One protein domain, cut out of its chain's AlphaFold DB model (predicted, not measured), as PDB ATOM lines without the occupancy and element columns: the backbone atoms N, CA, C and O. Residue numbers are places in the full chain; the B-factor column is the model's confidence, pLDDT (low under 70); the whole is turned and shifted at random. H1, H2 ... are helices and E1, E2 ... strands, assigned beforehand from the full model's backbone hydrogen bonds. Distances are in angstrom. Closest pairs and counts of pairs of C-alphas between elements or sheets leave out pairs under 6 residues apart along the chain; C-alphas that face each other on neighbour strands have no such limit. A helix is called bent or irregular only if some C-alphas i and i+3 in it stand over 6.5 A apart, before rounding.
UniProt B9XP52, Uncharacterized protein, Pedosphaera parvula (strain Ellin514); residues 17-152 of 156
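What this domain is: This is residues 17 to 152 of the 156 residues of an uncharacterized protein of Pedosphaera parvula (strain Ellin514) (UniProt B9XP52). A long ribbon of two antiparallel strands, E1 and E2, has H2 packed along it, and H3 folds back beside H2 as a helical hairpin. The long helix H1 packs on this body with its later part, while its residues 17 to 39 stick out as an arm. The printed part has 136 residues, in the order H1, E1, E2, H2, H3, and its class is mostly helix. It is extended, with a radius of gyration of the C-alphas of 22.1 A and spans of 91 by 24 by 21 A.

How they stand to each other: Start at the hairpin of E1, residues 73 to 83, and E2, residues 86 to 96, antiparallel at 164 degrees; N 77 and O 92 are within hydrogen-bond range at 2.9 A. Next look at H2, residues 98 to 118, whose closest C-alpha to E1 is Phe 118, 4.9 A from that of Leu 83. H3, residues 124 to 152, touches H2 at a shallow tilt of 5 degrees, opposite ways, with the closest C-alphas, Leu 113 and Pro 126, 5.2 A apart. H1, residues 17 to 58, touches H2 with residues 51 to 58 alone, the closest C-alphas being Ala 58 and Arg 107 at 5.4 A. H1 and H3 are apart. Every O i to N i+4 pair is within hydrogen-bond range in H1 and H3, and 15 of 17 are in H2.

Where its parts are: Find C-alpha 17 at (-59.908, 31.145, 22.742); from there H1 runs 60.6 A to C-alpha 58. E1 measures 32.3 A and E2 31.1 A. H2, 30.5 A, has a kink of 30 degrees near residue 112 and is only just irregular, with C-alphas 114 and 117 6.8 A apart. H3, 42.7 A, ends at C-alpha 152, (7.359, 19.331, -36.826).

The domain as a whole: The C-alphas of Thr 17 and Ser 152, the two farthest apart, are 90.6 A apart. The printed part has no cut, and the link from H1 to E1, residues 59 to 72, is long. Look at residues 84 to 86 for pLDDT under 70.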
ATOM      1  N   THR A  17     -60.594  30.032  23.421       83.38
ATOM      2  CA  THR A  17     -59.908  31.145  22.742       83.38
ATOM      3  C   THR A  17     -58.497  30.748  22.316       83.38
ATOM      4  O   THR A  17     -58.072  31.075  21.211       83.38
ATOM      5  N   VAL A  18     -57.791  29.979  23.148       85.75
ATOM      6  CA  VAL A  18     -56.437  29.484  22.855       85.75
ATOM      7  C   VAL A  18     -56.397  28.604  21.595       85.75
ATOM      8  O   VAL A  18     -55.639  28.938  20.684       85.75
ATOM      9  N   PRO A  19     -57.199  27.524  21.460       89.81
ATOM     10  CA  PRO A  19     -57.155  26.694  20.256       89.81
ATOM     11  C   PRO A  19     -57.583  27.457  18.996       89.81
ATOM     12  O   PRO A  19     -56.973  27.264  17.947       89.81
ATOM     13  N   VAL A  20     -58.562  28.368  19.085       92.00
ATOM     14  CA  VAL A  20     -58.989  29.186  17.936       92.00
ATOM     15  C   VAL A  20     -57.867  30.112  17.463       92.00
ATOM     16  O   VAL A  20     -57.588  30.167  16.264       92.00
ATOM     17  N   VAL A  21     -57.173  30.789  18.381       92.00
ATOM     18  CA  VAL A  21     -56.029  31.651  18.040       92.00
ATOM     19  C   VAL A  21     -54.883  30.833  17.440       92.00
ATOM     20  O   VAL A  21     -54.284  31.262  16.451       92.00
ATOM     21  N   CYS A  22     -54.606  29.639  17.971       94.19
ATOM     22  CA  CYS A  22     -53.587  28.740  17.425       94.19
ATOM     23  C   CYS A  22     -53.919  28.305  15.992       94.19
ATOM     24  O   CYS A  22     -53.064  28.410  15.114       94.19
ATOM     25  N   VAL A  23     -55.154  27.864  15.735       95.50
ATOM     26  CA  VAL A  23     -55.588  27.452  14.391       95.50
ATOM     27  C   VAL A  23     -55.505  28.627  13.421       95.50
ATOM     28  O   VAL A  23     -54.881  28.492  12.372       95.50
ATOM     29  N   ALA A  24     -56.035  29.797  13.788       94.06
ATOM     30  CA  ALA A  24     -55.972  30.989  12.945       94.06
ATOM     31  C   ALA A  24     -54.524  31.398  12.619       94.06
ATOM     32  O   ALA A  24     -54.209  31.696  11.466       94.06
ATOM     33  N   SER A  25     -53.627  31.344  13.608       94.94
ATOM     34  CA  SER A  25     -52.204  31.658  13.429       94.94
ATOM     35  C   SER A  25     -51.509  30.660  12.503       94.94
ATOM     36  O   SER A  25     -50.768  31.067  11.609       94.94
ATOM     37  N   LEU A  26     -51.775  29.359  12.661       96.56
ATOM     38  CA  LEU A  26     -51.220  28.312  11.797       96.56
ATOM     39  C   LEU A  26     -51.737  28.426  10.362       96.56
ATOM     40  O   LEU A  26     -50.960  28.303   9.416       96.56
ATOM     41  N   THR A  27     -53.030  28.702  10.186       95.38
ATOM     42  CA  THR A  27     -53.629  28.918   8.867       95.38
ATOM     43  C   THR A  27     -53.013  30.136   8.184       95.38
ATOM     44  O   THR A  27     -52.586  30.036   7.034       95.38
ATOM     45  N   LEU A  28     -52.893  31.266   8.888       95.56
ATOM     46  CA  LEU A  28     -52.246  32.465   8.356       95.56
ATOM     47  C   LEU A  28     -50.788  32.185   7.970       95.56
ATOM     48  O   LEU A  28     -50.369  32.519   6.864       95.56
ATOM     49  N   PHE A  29     -50.034  31.523   8.848       95.50
ATOM     50  CA  PHE A  29     -48.649  31.144   8.592       95.50
ATOM     51  C   PHE A  29     -48.516  30.265   7.341       95.50
ATOM     52  O   PHE A  29     -47.664  30.521   6.490       95.50
ATOM     53  N   PHE A  30     -49.401  29.282   7.172       96.00
ATOM     54  CA  PHE A  30     -49.434  28.428   5.987       96.00
ATOM     55  C   PHE A  30     -49.688  29.225   4.698       96.00
ATOM     56  O   PHE A  30     -48.982  29.030   3.707       96.00
ATOM     57  N   PHE A  31     -50.636  30.167   4.701       96.12
ATOM     58  CA  PHE A  31     -50.889  31.027   3.541       96.12
ATOM     59  C   PHE A  31     -49.718  31.963   3.230       96.12
ATOM     60  O   PHE A  31     -49.389  32.149   2.057       96.12
ATOM     61  N   VAL A  32     -49.050  32.504   4.254       93.50
ATOM     62  CA  VAL A  32     -47.828  33.302   4.080       93.50
ATOM     63  C   VAL A  32     -46.733  32.457   3.431       93.50
ATOM     64  O   VAL A  32     -46.154  32.881   2.432       93.50
ATOM     65  N   LEU A  33     -46.494  31.238   3.922       91.75
ATOM     66  CA  LEU A  33     -45.520  30.323   3.324       91.75
ATOM     67  C   LEU A  33     -45.864  29.974   1.873       91.75
ATOM     68  O   LEU A  33     -44.976  29.985   1.022       91.75
ATOM     69  N   LEU A  34     -47.135  29.713   1.558       90.12
ATOM     70  CA  LEU A  34     -47.571  29.469   0.180       90.12
ATOM     71  C   LEU A  34     -47.359  30.689  -0.721       90.12
ATOM     72  O   LEU A  34     -46.919  30.535  -1.863       90.12
ATOM     73  N   GLY A  35     -47.651  31.891  -0.221       90.12
ATOM     74  CA  GLY A  35     -47.403  33.146  -0.928       90.12
ATOM     75  C   GLY A  35     -45.917  33.336  -1.231       90.12
ATOM     76  O   GLY A  35     -45.549  33.552  -2.386       90.12
ATOM     77  N   LEU A  36     -45.060  33.155  -0.222       87.06
ATOM     78  CA  LEU A  36     -43.604  33.204  -0.368       87.06
ATOM     79  C   LEU A  36     -43.094  32.135  -1.339       87.06
ATOM     80  O   LEU A  36     -42.261  32.435  -2.192       87.06
ATOM     81  N   PHE A  37     -43.626  30.911  -1.279       82.44
ATOM     82  CA  PHE A  37     -43.264  29.830  -2.194       82.44
ATOM     83  C   PHE A  37     -43.644  30.153  -3.644       82.44
ATOM     84  O   PHE A  37     -42.828  29.973  -4.550       82.44
ATOM     85  N   LYS A  38     -44.858  30.664  -3.894       84.12
ATOM     86  CA  LYS A  38     -45.269  31.074  -5.245       84.12
ATOM     87  C   LYS A  38     -44.438  32.242  -5.761       84.12
ATOM     88  O   LYS A  38     -44.054  32.218  -6.927       84.12
ATOM     89  N   LEU A  39     -44.135  33.224  -4.911       83.19
ATOM     90  CA  LEU A  39     -43.284  34.353  -5.275       83.19
ATOM     91  C   LEU A  39     -41.867  33.883  -5.623       83.19
ATOM     92  O   LEU A  39     -41.359  34.224  -6.687       83.19
ATOM     93  N   ALA A  40     -41.271  33.030  -4.787       77.81
ATOM     94  CA  ALA A  40     -39.973  32.421  -5.055       77.81
ATOM     95  C   ALA A  40     -39.983  31.647  -6.380       77.81
ATOM     96  O   ALA A  40     -39.083  31.827  -7.195       77.81
ATOM     97  N   ARG A  41     -41.038  30.860  -6.643       77.12
ATOM     98  CA  ARG A  41     -41.200  30.117  -7.899       77.12
ATOM     99  C   ARG A  41     -41.332  31.032  -9.121       77.12
ATOM    100  O   ARG A  41     -40.856  30.700 -10.202       77.12
ATOM    101  N   LEU A  42     -41.990  32.177  -8.983       78.12
ATOM    102  CA  LEU A  42     -42.154  33.124 -10.086       78.12
ATOM    103  C   LEU A  42     -40.827  33.822 -10.412       78.12
ATOM    104  O   LEU A  42     -40.467  33.954 -11.581       78.12
ATOM    105  N   ILE A  43     -40.057  34.172  -9.379       76.12
ATOM    106  CA  ILE A  43     -38.701  34.708  -9.529       76.12
ATOM    107  C   ILE A  43     -37.779  33.657 -10.164       76.12
ATOM    108  O   ILE A  43     -37.075  33.988 -11.117       76.12
ATOM    109  N   THR A  44     -37.820  32.394  -9.713       70.19
ATOM    110  CA  THR A  44     -36.981  31.319 -10.279       70.19
ATOM    111  C   THR A  44     -37.260  31.117 -11.767       70.19
ATOM    112  O   THR A  44     -36.325  31.083 -12.562       70.19
ATOM    113  N   LEU A  45     -38.537  31.080 -12.170       70.25
ATOM    114  CA  LEU A  45     -38.930  30.930 -13.578       70.25
ATOM    115  C   LEU A  45     -38.424  32.095 -14.444       70.25
ATOM    116  O   LEU A  45     -37.948  31.885 -15.562       70.25
ATOM    117  N   GLY A  46     -38.477  33.321 -13.916       70.31
ATOM    118  CA  GLY A  46     -37.909  34.495 -14.575       70.31
ATOM    119  C   GLY A  46     -36.396  34.374 -14.760       70.31
ATOM    120  O   GLY A  46     -35.887  34.564 -15.868       70.31
ATOM    121  N   THR A  47     -35.670  33.992 -13.707       70.56
ATOM    122  CA  THR A  47     -34.211  33.817 -13.766       70.56
ATOM    123  C   THR A  47     -33.781  32.667 -14.672       70.56
ATOM    124  O   THR A  47     -32.770  32.794 -15.364       70.56
ATOM    125  N   ASP A  48     -34.564  31.590 -14.745       71.62
ATOM    126  CA  ASP A  48     -34.280  30.446 -15.611       71.62
ATOM    127  C   ASP A  48     -34.347  30.847 -17.086       71.62
ATOM    128  O   ASP A  48     -33.477  30.467 -17.869       71.62
ATOM    129  N   SER A  49     -35.303  31.699 -17.469       78.56
ATOM    130  CA  SER A  49     -35.393  32.205 -18.845       78.56
ATOM    131  C   SER A  49     -34.142  32.996 -19.261       78.56
ATOM    132  O   SER A  49     -33.610  32.805 -20.359       78.56
ATOM    133  N   LEU A  50     -33.609  33.828 -18.360       80.38
ATOM    134  CA  LEU A  50     -32.392  34.610 -18.586       80.38
ATOM    135  C   LEU A  50     -31.145  33.719 -18.598       80.38
ATOM    136  O   LEU A  50     -30.258  33.904 -19.439       80.38
ATOM    137  N   GLY A  51     -31.096  32.729 -17.705       83.00
ATOM    138  CA  GLY A  51     -30.057  31.705 -17.663       83.00
ATOM    139  C   GLY A  51     -30.003  30.920 -18.972       83.00
ATOM    140  O   GLY A  51     -28.955  30.851 -19.605       83.00
ATOM    141  N   ILE A  52     -31.140  30.423 -19.457       84.19
ATOM    142  CA  ILE A  52     -31.227  29.680 -20.722       84.19
ATOM    143  C   ILE A  52     -30.799  30.553 -21.905       84.19
ATOM    144  O   ILE A  52     -30.023  30.103 -22.748       84.19
ATOM    145  N   GLN A  53     -31.233  31.815 -21.973       88.19
ATOM    146  CA  GLN A  53     -30.799  32.726 -23.037       88.19
ATOM    147  C   GLN A  53     -29.291  32.980 -22.999       88.19
ATOM    148  O   GLN A  53     -28.629  32.974 -24.038       88.19
ATOM    149  N   SER A  54     -28.728  33.193 -21.810       88.06
ATOM    150  CA  SER A  54     -27.291  33.400 -21.648       88.06
ATOM    151  C   SER A  54     -26.493  32.133 -21.952       88.06
ATOM    152  O   SER A  54     -25.403  32.236 -22.515       88.06
ATOM    153  N   LEU A  55     -27.027  30.954 -21.631       90.00
ATOM    154  CA  LEU A  55     -26.431  29.676 -21.998       90.00
ATOM    155  C   LEU A  55     -26.470  29.500 -23.516       90.00
ATOM    156  O   LEU A  55     -25.435  29.248 -24.115       90.00
ATOM    157  N   LYS A  56     -27.605  29.763 -24.172       91.19
ATOM    158  CA  LYS A  56     -27.722  29.737 -25.639       91.19
ATOM    159  C   LYS A  56     -26.696  30.655 -26.310       91.19
ATOM    160  O   LYS A  56     -26.074  30.255 -27.289       91.19
ATOM    161  N   LYS A  57     -26.465  31.853 -25.758       91.44
ATOM    162  CA  LYS A  57     -25.409  32.772 -26.220       91.44
ATOM    163  C   LYS A  57     -24.003  32.183 -26.077       91.44
ATOM    164  O   LYS A  57     -23.162  32.438 -26.931       91.44
ATOM    165  N   ALA A  58     -23.739  31.365 -25.055       91.62
ATOM    166  CA  ALA A  58     -22.440  30.714 -24.891       91.62
ATOM    167  C   ALA A  58     -22.096  29.791 -26.079       91.62
ATOM    168  O   ALA A  58     -20.941  29.751 -26.504       91.62
ATOM    169  N   TYR A  59     -23.104  29.130 -26.652       93.12
ATOM    170  CA  TYR A  59     -22.971  28.213 -27.791       93.12
ATOM    171  C   TYR A  59     -22.954  28.895 -29.162       93.12
ATOM    172  O   TYR A  59     -22.709  28.236 -30.169       93.12
ATOM    173  N   GLN A  60     -23.218  30.201 -29.246       93.75
ATOM    174  CA  GLN A  60     -23.274  30.886 -30.538       93.75
ATOM    175  C   GLN A  60     -21.918  30.850 -31.251       93.75
ATOM    176  O   GLN A  60     -20.900  31.272 -30.691       93.75
ATOM    177  N   GLY A  61     -21.930  30.368 -32.495       91.12
ATOM    178  CA  GLY A  61     -20.738  30.238 -33.334       91.12
ATOM    179  C   GLY A  61     -19.819  29.071 -32.965       91.12
ATOM    180  O   GLY A  61     -18.675  29.078 -33.392       91.12
ATOM    181  N   ILE A  62     -20.289  28.106 -32.164       92.88
ATOM    182  CA  ILE A  62     -19.528  26.904 -31.806       92.88
ATOM    183  C   ILE A  62     -20.023  25.715 -32.629       92.88
ATOM    184  O   ILE A  62     -21.221  25.423 -32.640       92.88
ATOM    185  N   THR A  63     -19.098  25.004 -33.271       89.88
ATOM    186  CA  THR A  63     -19.412  23.800 -34.050       89.88
ATOM    187  C   THR A  63     -19.283  22.568 -33.164       89.88
ATOM    188  O   THR A  63     -18.186  22.228 -32.729       89.88
ATOM    189  N   ILE A  64     -20.404  21.901 -32.879       89.31
ATOM    190  CA  ILE A  64     -20.429  20.664 -32.086       89.31
ATOM    191  C   ILE A  64     -20.234  19.472 -33.018       89.31
ATOM    192  O   ILE A  64     -20.964  19.316 -33.996       89.31
ATOM    193  N   LEU A  65     -19.270  18.619 -32.686       88.50
ATOM    194  CA  LEU A  65     -18.904  17.452 -33.476       88.50
ATOM    195  C   LEU A  65     -19.580  16.215 -32.879       88.50
ATOM    196  O   LEU A  65     -19.650  16.060 -31.660       88.50
ATOM    197  N   GLN A  66     -20.119  15.342 -33.734       82.56
ATOM    198  CA  GLN A  66     -20.819  14.133 -33.275       82.56
ATOM    199  C   GLN A  66     -19.861  13.009 -32.878       82.56
ATOM    200  O   GLN A  66     -20.198  12.167 -32.049       82.56
ATOM    201  N   THR A  67     -18.664  12.981 -33.458       82.50
ATOM    202  CA  THR A  67     -17.655  11.957 -33.188       82.50
ATOM    203  C   THR A  67     -16.302  12.639 -33.058       82.50
ATOM    204  O   THR A  67     -15.954  13.405 -33.951       82.50
ATOM    205  N   PRO A  68     -15.548  12.397 -31.972       79.25
ATOM    206  CA  PRO A  68     -14.236  13.001 -31.800       79.25
ATOM    207  C   PRO A  68     -13.252  12.428 -32.828       79.25
ATOM    208  O   PRO A  68     -12.908  11.245 -32.768       79.25
ATOM    209  N   ALA A  69     -12.794  13.260 -33.760       77.06
ATOM    210  CA  ALA A  69     -11.737  12.925 -34.708       77.06
ATOM    211  C   ALA A  69     -10.333  13.199 -34.129       77.06
ATOM    212  O   ALA A  69     -10.157  13.788 -33.056       77.06
ATOM    213  N   ALA A  70      -9.295  12.747 -34.839       70.00
ATOM    214  CA  ALA A  70      -7.906  12.961 -34.438       70.00
ATOM    215  C   ALA A  70      -7.570  14.465 -34.396       70.00
ATOM    216  O   ALA A  70      -7.710  15.167 -35.391       70.00
ATOM    217  N   GLY A  71      -7.114  14.954 -33.237       74.12
ATOM    218  CA  GLY A  71      -6.822  16.377 -33.002       74.12
ATOM    219  C   GLY A  71      -7.954  17.157 -32.326       74.12
ATOM    220  O   GLY A  71      -7.755  18.301 -31.917       74.12
ATOM    221  N   GLU A  72      -9.114  16.536 -32.127       84.44
ATOM    222  CA  GLU A  72     -10.243  17.139 -31.425       84.44
ATOM    223  C   GLU A  72     -10.204  16.844 -29.926       84.44
ATOM    224  O   GLU A  72      -9.464  15.987 -29.419       84.44
ATOM    225  N   CYS A  73     -10.994  17.597 -29.168       88.06
ATOM    226  CA  CYS A  73     -11.055  17.449 -27.729       88.06
ATOM    227  C   CYS A  73     -12.489  17.328 -27.233       88.06
ATOM    228  O   CYS A  73     -13.409  17.990 -27.705       88.06
ATOM    229  N   VAL A  74     -12.648  16.454 -26.244       91.31
ATOM    230  CA  VAL A  74     -13.905  16.272 -25.538       91.31
ATOM    231  C   VAL A  74     -13.830  17.070 -24.248       91.31
ATOM    232  O   VAL A  74     -12.913  16.869 -23.444       91.31
ATOM    233  N   ILE A  75     -14.777  17.982 -24.058       92.81
ATOM    234  CA  ILE A  75     -14.941  18.716 -22.807       92.81
ATOM    235  C   ILE A  75     -16.107  18.129 -22.019       92.81
ATOM    236  O   ILE A  75     -17.129  17.744 -22.588       92.81
ATOM    237  N   THR A  76     -15.956  18.097 -20.697       93.06
ATOM    238  CA  THR A  76     -17.032  17.725 -19.774       93.06
ATOM    239  C   THR A  76     -17.198  18.848 -18.771       93.06
ATOM    240  O   THR A  76     -16.356  19.021 -17.890       93.06
ATOM    241  N   PHE A  77     -18.259  19.638 -18.891       93.06
ATOM    242  CA  PHE A  77     -18.462  20.808 -18.042       93.06
ATOM    243  C   PHE A  77     -19.874  20.847 -17.482       93.06
ATOM    244  O   PHE A  77     -20.837  20.628 -18.207       93.06
ATOM    245  N   ARG A  78     -20.011  21.140 -16.190       92.25
ATOM    246  CA  ARG A  78     -21.318  21.240 -15.543       92.25
ATOM    247  C   ARG A  78     -21.709  22.700 -15.376       92.25
ATOM    248  O   ARG A  78     -20.941  23.473 -14.806       92.25
ATOM    249  N   THR A  79     -22.887  23.070 -15.865       90.69
ATOM    250  CA  THR A  79     -23.487  24.385 -15.619       90.69
ATOM    251  C   THR A  79     -24.591  24.298 -14.587       90.69
ATOM    252  O   THR A  79     -25.304  23.296 -14.526       90.69
ATOM    253  N   TYR A  80     -24.742  25.363 -13.811       87.81
ATOM    254  CA  TYR A  80     -25.707  25.451 -12.723       87.81
ATOM    255  C   TYR A  80     -26.593  26.680 -12.913       87.81
ATOM    256  O   TYR A  80     -26.090  27.772 -13.180       87.81
ATOM    257  N   THR A  81     -27.903  26.497 -12.777       84.75
ATOM    258  CA  THR A  81     -28.914  27.555 -12.889       84.75
ATOM    259  C   THR A  81     -29.988  27.387 -11.832       84.75
ATOM    260  O   THR A  81     -30.298  26.267 -11.437       84.75
ATOM    261  N   GLY A  82     -30.577  28.490 -11.389       75.50
ATOM    262  CA  GLY A  82     -31.684  28.496 -10.437       75.50
ATOM    263  C   GLY A  82     -31.412  29.404  -9.243       75.50
ATOM    264  O   GLY A  82     -30.411  30.122  -9.213       75.50
ATOM    265  N   LEU A  83     -32.321  29.375  -8.270       74.50
ATOM    266  CA  LEU A  83     -32.325  30.267  -7.114       74.50
ATOM    267  C   LEU A  83     -32.558  29.479  -5.821       74.50
ATOM    268  O   LEU A  83     -33.640  28.927  -5.621       74.50
ATOM    269  N   LEU A  84     -31.547  29.504  -4.947       63.81
ATOM    270  CA  LEU A  84     -31.427  29.124  -3.530       63.81
ATOM    271  C   LEU A  84     -31.986  27.762  -3.098       63.81
ATOM    272  O   LEU A  84     -31.281  27.012  -2.433       63.81
ATOM    273  N   VAL A  85     -33.225  27.438  -3.457       61.38
ATOM    274  CA  VAL A  85     -33.945  26.207  -3.097       61.38
ATOM    275  C   VAL A  85     -34.240  25.350  -4.331       61.38
ATOM    276  O   VAL A  85     -34.300  24.128  -4.237       61.38
ATOM    277  N   ILE A  86     -34.393  25.974  -5.501       66.38
ATOM    278  CA  ILE A  86     -34.713  25.293  -6.756       66.38
ATOM    279  C   ILE A  86     -33.558  25.542  -7.717       66.38
ATOM    280  O   ILE A  86     -33.333  26.670  -8.154       66.38
ATOM    281  N   GLY A  87     -32.809  24.486  -8.014       72.31
ATOM    282  CA  GLY A  87     -31.666  24.530  -8.911       72.31
ATOM    283  C   GLY A  87     -31.722  23.403  -9.932       72.31
ATOM    284  O   GLY A  87     -32.016  22.260  -9.592       72.31
ATOM    285  N   ALA A  88     -31.400  23.723 -11.179       80.62
ATOM    286  CA  ALA A  88     -31.112  22.763 -12.228       80.62
ATOM    287  C   ALA A  88     -29.608  22.760 -12.518       80.62
ATOM    288  O   ALA A  88     -28.933  23.792 -12.488       80.62
ATOM    289  N   HIS A  89     -29.072  21.583 -12.806       87.00
ATOM    290  CA  HIS A  89     -27.713  21.452 -13.299       87.00
ATOM    291  C   HIS A  89     -27.729  20.663 -14.598       87.00
ATOM    292  O   HIS A  89     -28.498  19.718 -14.760       87.00
ATOM    293  N   GLN A  90     -26.859  21.046 -15.523       89.25
ATOM    294  CA  GLN A  90     -26.717  20.380 -16.807       89.25
ATOM    295  C   GLN A  90     -25.255  20.012 -17.012       89.25
ATOM    296  O   GLN A  90     -24.365  20.840 -16.819       89.25
ATOM    297  N   THR A  91     -25.003  18.755 -17.372       92.94
ATOM    298  CA  THR A  91     -23.659  18.292 -17.723       92.94
ATOM    299  C   THR A  91     -23.525  18.310 -19.240       92.94
ATOM    300  O   THR A  91     -24.295  17.663 -19.941       92.94
ATOM    301  N   HIS A  92     -22.545  19.058 -19.731       90.44
ATOM    302  CA  HIS A  92     -22.216  19.186 -21.144       90.44
ATOM    303  C   HIS A  92     -21.051  18.272 -21.455       90.44
ATOM    304  O   HIS A  92     -19.969  18.465 -20.904       90.44
ATOM    305  N   HIS A  93     -21.274  17.291 -22.321       92.50
ATOM    306  CA  HIS A  93     -20.240  16.395 -22.822       92.50
ATOM    307  C   HIS A  93     -20.170  16.549 -24.338       92.50
ATOM    308  O   HIS A  93     -21.076  16.111 -25.041       92.50
ATOM    309  N   LEU A  94     -19.160  17.271 -24.824       92.75
ATOM    310  CA  LEU A  94     -19.127  17.769 -26.200       92.75
ATOM    311  C   LEU A  94     -17.760  17.524 -26.826       92.75
ATOM    312  O   LEU A  94     -16.744  17.858 -26.212       92.75
ATOM    313  N   ALA A  95     -17.750  16.989 -28.047       92.88
ATOM    314  CA  ALA A  95     -16.567  16.929 -28.898       92.88
ATOM    315  C   ALA A  95     -16.481  18.206 -29.748       92.88
ATOM    316  O   ALA A  95     -17.469  18.630 -30.352       92.88
ATOM    317  N   LEU A  96     -15.320  18.857 -29.723       92.88
ATOM    318  CA  LEU A  96     -15.084  20.177 -30.302       92.88
ATOM    319  C   LEU A  96     -13.650  20.284 -30.831       92.88
ATOM    320  O   LEU A  96     -12.731  19.615 -30.337       92.88
ATOM    321  N   THR A  97     -13.438  21.221 -31.754       91.94
ATOM    322  CA  THR A  97     -12.086  21.683 -32.086       91.94
ATOM    323  C   THR A  97     -11.418  22.275 -30.839       91.94
ATOM    324  O   THR A  97     -12.084  22.777 -29.930       91.94
ATOM    325  N   THR A  98     -10.089  22.229 -30.758       91.31
ATOM    326  CA  THR A  98      -9.354  22.765 -29.596       91.31
ATOM    327  C   THR A  98      -9.602  24.260 -29.387       91.31
ATOM    328  O   THR A  98      -9.718  24.706 -28.243       91.31
ATOM    329  N   ALA A  99      -9.740  25.025 -30.474       91.06
ATOM    330  CA  ALA A  99     -10.077  26.444 -30.433       91.06
ATOM    331  C   ALA A  99     -11.485  26.674 -29.859       91.06
ATOM    332  O   ALA A  99     -11.640  27.416 -28.883       91.06
ATOM    333  N   ASP A 100     -12.492  25.980 -30.397       93.56
ATOM    334  CA  ASP A 100     -13.881  26.115 -29.951       93.56
ATOM    335  C   ASP A 100     -14.069  25.638 -28.513       93.56
ATOM    336  O   ASP A 100     -14.796  26.262 -27.739       93.56
ATOM    337  N   ALA A 101     -13.370  24.576 -28.115       93.38
ATOM    338  CA  ALA A 101     -13.405  24.069 -26.754       93.38
ATOM    339  C   ALA A 101     -12.913  25.102 -25.743       93.38
ATOM    340  O   ALA A 101     -13.554  25.289 -24.711       93.38
ATOM    341  N   LEU A 102     -11.811  25.806 -26.023       93.94
ATOM    342  CA  LEU A 102     -11.305  26.854 -25.132       93.94
ATOM    343  C   LEU A 102     -12.284  28.027 -25.022       93.94
ATOM    344  O   LEU A 102     -12.520  28.539 -23.922       93.94
ATOM    345  N   VAL A 103     -12.879  28.437 -26.145       95.12
ATOM    346  CA  VAL A 103     -13.873  29.516 -26.179       95.12
ATOM    347  C   VAL A 103     -15.124  29.115 -25.403       95.12
ATOM    348  O   VAL A 103     -15.566  29.865 -24.527       95.12
ATOM    349  N   LEU A 104     -15.678  27.933 -25.676       94.62
ATOM    350  CA  LEU A 104     -16.880  27.450 -25.008       94.62
ATOM    351  C   LEU A 104     -16.628  27.241 -23.515       94.62
ATOM    352  O   LEU A 104     -17.417  27.710 -22.702       94.62
ATOM    353  N   LEU A 105     -15.507  26.628 -23.131       95.12
ATOM    354  CA  LEU A 105     -15.150  26.405 -21.730       95.12
ATOM    355  C   LEU A 105     -15.060  27.728 -20.953       95.12
ATOM    356  O   LEU A 105     -15.584  27.825 -19.844       95.12
ATOM    357  N   LYS A 106     -14.471  28.776 -21.548       95.38
ATOM    358  CA  LYS A 106     -14.450  30.124 -20.959       95.38
ATOM    359  C   LYS A 106     -15.862  30.687 -20.799       95.38
ATOM    360  O   LYS A 106     -16.192  31.202 -19.735       95.38
ATOM    361  N   ARG A 107     -16.709  30.576 -21.826       95.19
ATOM    362  CA  ARG A 107     -18.091  31.090 -21.789       95.19
ATOM    363  C   ARG A 107     -18.951  30.358 -20.754       95.19
ATOM    364  O   ARG A 107     -19.655  31.016 -19.992       95.19
ATOM    365  N   LEU A 108     -18.854  29.030 -20.674       94.19
ATOM    366  CA  LEU A 108     -19.546  28.213 -19.669       94.19
ATOM    367  C   LEU A 108     -19.031  28.496 -18.251       94.19
ATOM    368  O   LEU A 108     -19.809  28.524 -17.299       94.19
ATOM    369  N   HIS A 109     -17.735  28.764 -18.094       94.69
ATOM    370  CA  HIS A 109     -17.189  29.191 -16.812       94.69
ATOM    371  C   HIS A 109     -17.729  30.563 -16.391       94.69
ATOM    372  O   HIS A 109     -18.253  30.693 -15.288       94.69
ATOM    373  N   CYS A 110     -17.702  31.564 -17.276       93.81
ATOM    374  CA  CYS A 110     -18.302  32.875 -17.011       93.81
ATOM    375  C   CYS A 110     -19.797  32.767 -16.683       93.81
ATOM    376  O   CYS A 110     -20.294  33.499 -15.829       93.81
ATOM    377  N   PHE A 111     -20.507  31.836 -17.322       92.50
ATOM    378  CA  PHE A 111     -21.894  31.535 -16.995       92.50
ATOM    379  C   PHE A 111     -22.048  31.078 -15.537       92.50
ATOM    380  O   PHE A 111     -22.827  31.672 -14.795       92.50
ATOM    381  N   ASN A 112     -21.260  30.099 -15.088       92.19
ATOM    382  CA  ASN A 112     -21.277  29.653 -13.691       92.19
ATOM    383  C   ASN A 112     -20.823  30.738 -12.709       92.19
ATOM    384  O   ASN A 112     -21.360  30.818 -11.610       92.19
ATOM    385  N   LEU A 113     -19.878  31.597 -13.089       91.31
ATOM    386  CA  LEU A 113     -19.484  32.737 -12.259       91.31
ATOM    387  C   LEU A 113     -20.594  33.778 -12.120       91.31
ATOM    388  O   LEU A 113     -20.599  34.513 -11.143       91.31
ATOM    389  N   LYS A 114     -21.514  33.872 -13.084       89.44
ATOM    390  CA  LYS A 114     -22.628  34.820 -13.035       89.44
ATOM    391  C   LYS A 114     -23.853  34.231 -12.341       89.44
ATOM    392  O   LYS A 114     -24.452  34.899 -11.510       89.44
ATOM    393  N   TYR A 115     -24.222  32.999 -12.683       86.19
ATOM    394  CA  TYR A 115     -25.471  32.380 -12.231       86.19
ATOM    395  C   TYR A 115     -25.282  31.356 -11.107       86.19
ATOM    396  O   TYR A 115     -26.211  31.107 -10.345       86.19
ATOM    397  N   GLY A 116     -24.080  30.800 -10.945       85.38
ATOM    398  CA  GLY A 116     -23.792  29.774  -9.940       85.38
ATOM    399  C   GLY A 116     -23.890  30.267  -8.497       85.38
ATOM    400  O   GLY A 116     -24.194  29.469  -7.618       85.38
ATOM    401  N   TRP A 117     -23.728  31.574  -8.255       84.62
ATOM    402  CA  TRP A 117     -23.944  32.188  -6.936       84.62
ATOM    403  C   TRP A 117     -25.371  32.035  -6.423       84.62
ATOM    404  O   TRP A 117     -25.585  31.992  -5.215       84.62
ATOM    405  N   PHE A 118     -26.335  31.963  -7.338       82.56
ATOM    406  CA  PHE A 118     -27.744  31.864  -6.993       82.56
ATOM    407  C   PHE A 118     -28.183  30.417  -6.766       82.56
ATOM    408  O   PHE A 118     -29.232  30.202  -6.180       82.56
ATOM    409  N   TYR A 119     -27.398  29.418  -7.170       83.69
ATOM    410  CA  TYR A 119     -27.761  28.010  -7.020       83.69
ATOM    411  C   TYR A 119     -27.631  27.532  -5.549       83.69
ATOM    412  O   TYR A 119     -26.778  28.049  -4.823       83.69
ATOM    413  N   PRO A 120     -28.412  26.521  -5.100       73.12
ATOM    414  CA  PRO A 120     -28.217  25.848  -3.807       73.12
ATOM    415  C   PRO A 120     -26.794  25.263  -3.658       73.12
ATOM    416  O   PRO A 120     -26.489  24.169  -4.130       73.12
ATOM    417  N   GLY A 121     -25.880  26.025  -3.059       75.75
ATOM    418  CA  GLY A 121     -24.437  25.737  -3.050       75.75
ATOM    419  C   GLY A 121     -23.562  26.978  -3.249       75.75
ATOM    420  O   GLY A 121     -22.375  26.936  -2.934       75.75
ATOM    421  N   GLY A 122     -24.150  28.088  -3.708       82.81
ATOM    422  CA  GLY A 122     -23.590  29.438  -3.675       82.81
ATOM    423  C   GLY A 122     -22.113  29.505  -4.054       82.81
ATOM    424  O   GLY A 122     -21.729  29.153  -5.168       82.81
ATOM    425  N   LEU A 123     -21.281  29.928  -3.097       85.69
ATOM    426  CA  LEU A 123     -19.838  30.143  -3.250       85.69
ATOM    427  C   LEU A 123     -19.061  28.903  -3.735       85.69
ATOM    428  O   LEU A 123     -18.045  29.048  -4.418       85.69
ATOM    429  N   PHE A 124     -19.526  27.684  -3.440       89.94
ATOM    430  CA  PHE A 124     -18.820  26.466  -3.846       89.94
ATOM    431  C   PHE A 124     -18.833  26.261  -5.365       89.94
ATOM    432  O   PHE A 124     -17.868  25.740  -5.923       89.94
ATOM    433  N   ILE A 125     -19.884  26.700  -6.061       88.50
ATOM    434  CA  ILE A 125     -20.019  26.480  -7.506       88.50
ATOM    435  C   ILE A 125     -19.003  27.287  -8.320       88.50
ATOM    436  O   ILE A 125     -18.313  26.679  -9.144       88.50
ATOM    437  N   PRO A 126     -18.843  28.607  -8.108       88.06
ATOM    438  CA  PRO A 126     -17.776  29.387  -8.726       88.06
ATOM    439  C   PRO A 126     -16.386  28.780  -8.506       88.06
ATOM    440  O   PRO A 126     -15.613  28.674  -9.460       88.06
ATOM    441  N   LEU A 127     -16.090  28.319  -7.284       92.56
ATOM    442  CA  LEU A 127     -14.798  27.721  -6.937       92.56
ATOM    443  C   LEU A 127     -14.550  26.414  -7.697       92.56
ATOM    444  O   LEU A 127     -13.527  26.272  -8.369       92.56
ATOM    445  N   VAL A 128     -15.505  25.482  -7.667       91.94
ATOM    446  CA  VAL A 128     -15.406  24.212  -8.406       91.94
ATOM    447  C   VAL A 128     -15.319  24.470  -9.911       91.94
ATOM    448  O   VAL A 128     -14.502  23.865 -10.606       91.94
ATOM    449  N   SER A 129     -16.106  25.419 -10.423       92.62
ATOM    450  CA  SER A 129     -16.077  25.799 -11.834       92.62
ATOM    451  C   SER A 129     -14.711  26.341 -12.259       92.62
ATOM    452  O   SER A 129     -14.253  26.016 -13.353       92.62
ATOM    453  N   CYS A 130     -14.050  27.110 -11.393       94.06
ATOM    454  CA  CYS A 130     -12.710  27.647 -11.603       94.06
ATOM    455  C   CYS A 130     -11.663  26.525 -11.702       94.06
ATOM    456  O   CYS A 130     -10.895  26.462 -12.667       94.06
ATOM    457  N   LEU A 131     -11.695  25.569 -10.768       94.25
ATOM    458  CA  LEU A 131     -10.809  24.400 -10.783       94.25
ATOM    459  C   LEU A 131     -11.001  23.551 -12.049       94.25
ATOM    460  O   LEU A 131     -10.025  23.189 -12.713       94.25
ATOM    461  N   CYS A 132     -12.251  23.270 -12.429       92.12
ATOM    462  CA  CYS A 132     -12.563  22.542 -13.659       92.12
ATOM    463  C   CYS A 132     -12.081  23.291 -14.907       92.12
ATOM    464  O   CYS A 132     -11.491  22.669 -15.794       92.12
ATOM    465  N   TYR A 133     -12.295  24.610 -14.966       94.44
ATOM    466  CA  TYR A 133     -11.854  25.459 -16.070       94.44
ATOM    467  C   TYR A 133     -10.335  25.400 -16.250       94.44
ATOM    468  O   TYR A 133      -9.854  25.107 -17.349       94.44
ATOM    469  N   PHE A 134      -9.566  25.613 -15.180       94.69
ATOM    470  CA  PHE A 134      -8.107  25.604 -15.260       94.69
ATOM    471  C   PHE A 134      -7.550  24.223 -15.601       94.69
ATOM    472  O   PHE A 134      -6.673  24.112 -16.461       94.69
ATOM    473  N   SER A 135      -8.092  23.166 -14.991       94.06
ATOM    474  CA  SER A 135      -7.683  21.787 -15.269       94.06
ATOM    475  C   SER A 135      -7.901  21.409 -16.739       94.06
ATOM    476  O   SER A 135      -6.988  20.908 -17.397       94.06
ATOM    477  N   GLN A 136      -9.079  21.709 -17.297       93.88
ATOM    478  CA  GLN A 136      -9.393  21.390 -18.692       93.88
ATOM    479  C   GLN A 136      -8.628  22.272 -19.679       93.88
ATOM    480  O   GLN A 136      -8.074  21.757 -20.648       93.88
ATOM    481  N   THR A 137      -8.501  23.570 -19.401       94.25
ATOM    482  CA  THR A 137      -7.712  24.492 -20.231       94.25
ATOM    483  C   THR A 137      -6.263  24.026 -20.341       94.25
ATOM    484  O   THR A 137      -5.701  24.004 -21.436       94.25
ATOM    485  N   ARG A 138      -5.656  23.601 -19.223       93.31
ATOM    486  CA  ARG A 138      -4.286  23.074 -19.210       93.31
ATOM    487  C   ARG A 138      -4.156  21.823 -20.080       93.31
ATOM    488  O   ARG A 138      -3.223  21.747 -20.872       93.31
ATOM    489  N   LYS A 139      -5.108  20.889 -19.979       90.62
ATOM    490  CA  LYS A 139      -5.131  19.654 -20.784       90.62
ATOM    491  C   LYS A 139      -5.310  19.921 -22.281       90.62
ATOM    492  O   LYS A 139      -4.682  19.258 -23.098       90.62
ATOM    493  N   ILE A 140      -6.155  20.880 -22.658       91.25
ATOM    494  CA  ILE A 140      -6.353  21.231 -24.072       91.25
ATOM    495  C   ILE A 140      -5.075  21.864 -24.631       91.25
ATOM    496  O   ILE A 140      -4.598  21.455 -25.687       91.25
ATOM    497  N   ARG A 141      -4.459  22.795 -23.894       91.00
ATOM    498  CA  ARG A 141      -3.202  23.437 -24.310       91.00
ATOM    499  C   ARG A 141      -2.049  22.447 -24.458       91.00
ATOM    500  O   ARG A 141      -1.287  22.564 -25.410       91.00
ATOM    501  N   SER A 142      -1.936  21.458 -23.568       88.31
ATOM    502  CA  SER A 142      -0.899  20.428 -23.702       88.31
ATOM    503  C   SER A 142      -1.099  19.558 -24.944       88.31
ATOM    504  O   SER A 142      -0.118  19.197 -25.582       88.31
ATOM    505  N   LYS A 143      -2.350  19.259 -25.332       86.31
ATOM    506  CA  LYS A 143      -2.636  18.528 -26.578       86.31
ATOM    507  C   LYS A 143      -2.239  19.320 -27.822       86.31
ATOM    508  O   LYS A 143      -1.663  18.743 -28.732       86.31
ATOM    509  N   VAL A 144      -2.507  20.627 -27.833       87.00
ATOM    510  CA  VAL A 144      -2.097  21.513 -28.935       87.00
ATOM    511  C   VAL A 144      -0.571  21.571 -29.050       87.00
ATOM    512  O   VAL A 144      -0.032  21.485 -30.147       87.00
ATOM    513  N   ALA A 145       0.142  21.670 -27.926       85.38
ATOM    514  CA  ALA A 145       1.605  21.653 -27.935       85.38
ATOM    515  C   ALA A 145       2.166  20.326 -28.479       85.38
ATOM    516  O   ALA A 145       3.075  20.344 -29.305       85.38
ATOM    517  N   ALA A 146       1.590  19.192 -28.069       84.50
ATOM    518  CA  ALA A 146       1.986  17.874 -28.563       84.50
ATOM    519  C   ALA A 146       1.716  17.708 -30.069       84.50
ATOM    520  O   ALA A 146       2.585  17.241 -30.797       84.50
ATOM    521  N   SER A 147       0.556  18.157 -30.567       83.31
ATOM    522  CA  SER A 147       0.234  18.043 -31.994       83.31
ATOM    523  C   SER A 147       1.146  18.895 -32.882       83.31
ATOM    524  O   SER A 147       1.424  18.514 -34.016       83.31
ATOM    525  N   LEU A 148       1.628  20.039 -32.381       82.25
ATOM    526  CA  LEU A 148       2.609  20.870 -33.087       82.25
ATOM    527  C   LEU A 148       3.992  20.202 -33.154       82.25
ATOM    528  O   LEU A 148       4.658  20.288 -34.182       82.25
ATOM    529  N   GLN A 149       4.413  19.513 -32.089       84.06
ATOM    530  CA  GLN A 149       5.669  18.753 -32.080       84.06
ATOM    531  C   GLN A 149       5.623  17.567 -33.053       84.06
ATOM    532  O   GLN A 149       6.562  17.378 -33.824       84.06
ATOM    533  N   ASP A 150       4.512  16.828 -33.081       81.38
ATOM    534  CA  ASP A 150       4.307  15.726 -34.030       81.38
ATOM    535  C   ASP A 150       4.315  16.206 -35.489       81.38
ATOM    536  O   ASP A 150       4.864  15.527 -36.358       81.38
ATOM    537  N   ALA A 151       3.724  17.373 -35.770       78.94
ATOM    538  CA  ALA A 151       3.760  17.977 -37.102       78.94
ATOM    539  C   ALA A 151       5.195  18.354 -37.508       78.94
ATOM    540  O   ALA A 151       5.635  17.995 -38.598       78.94
ATOM    541  N   SER A 152       5.953  18.976 -36.596       80.38
ATOM    542  CA  SER A 152       7.359  19.331 -36.826       80.38
ATOM    543  C   SER A 152       8.249  18.106 -37.060       80.38
ATOM    544  O   SER A 152       9.142  18.162 -37.901       80.38
TER     545      SER A 152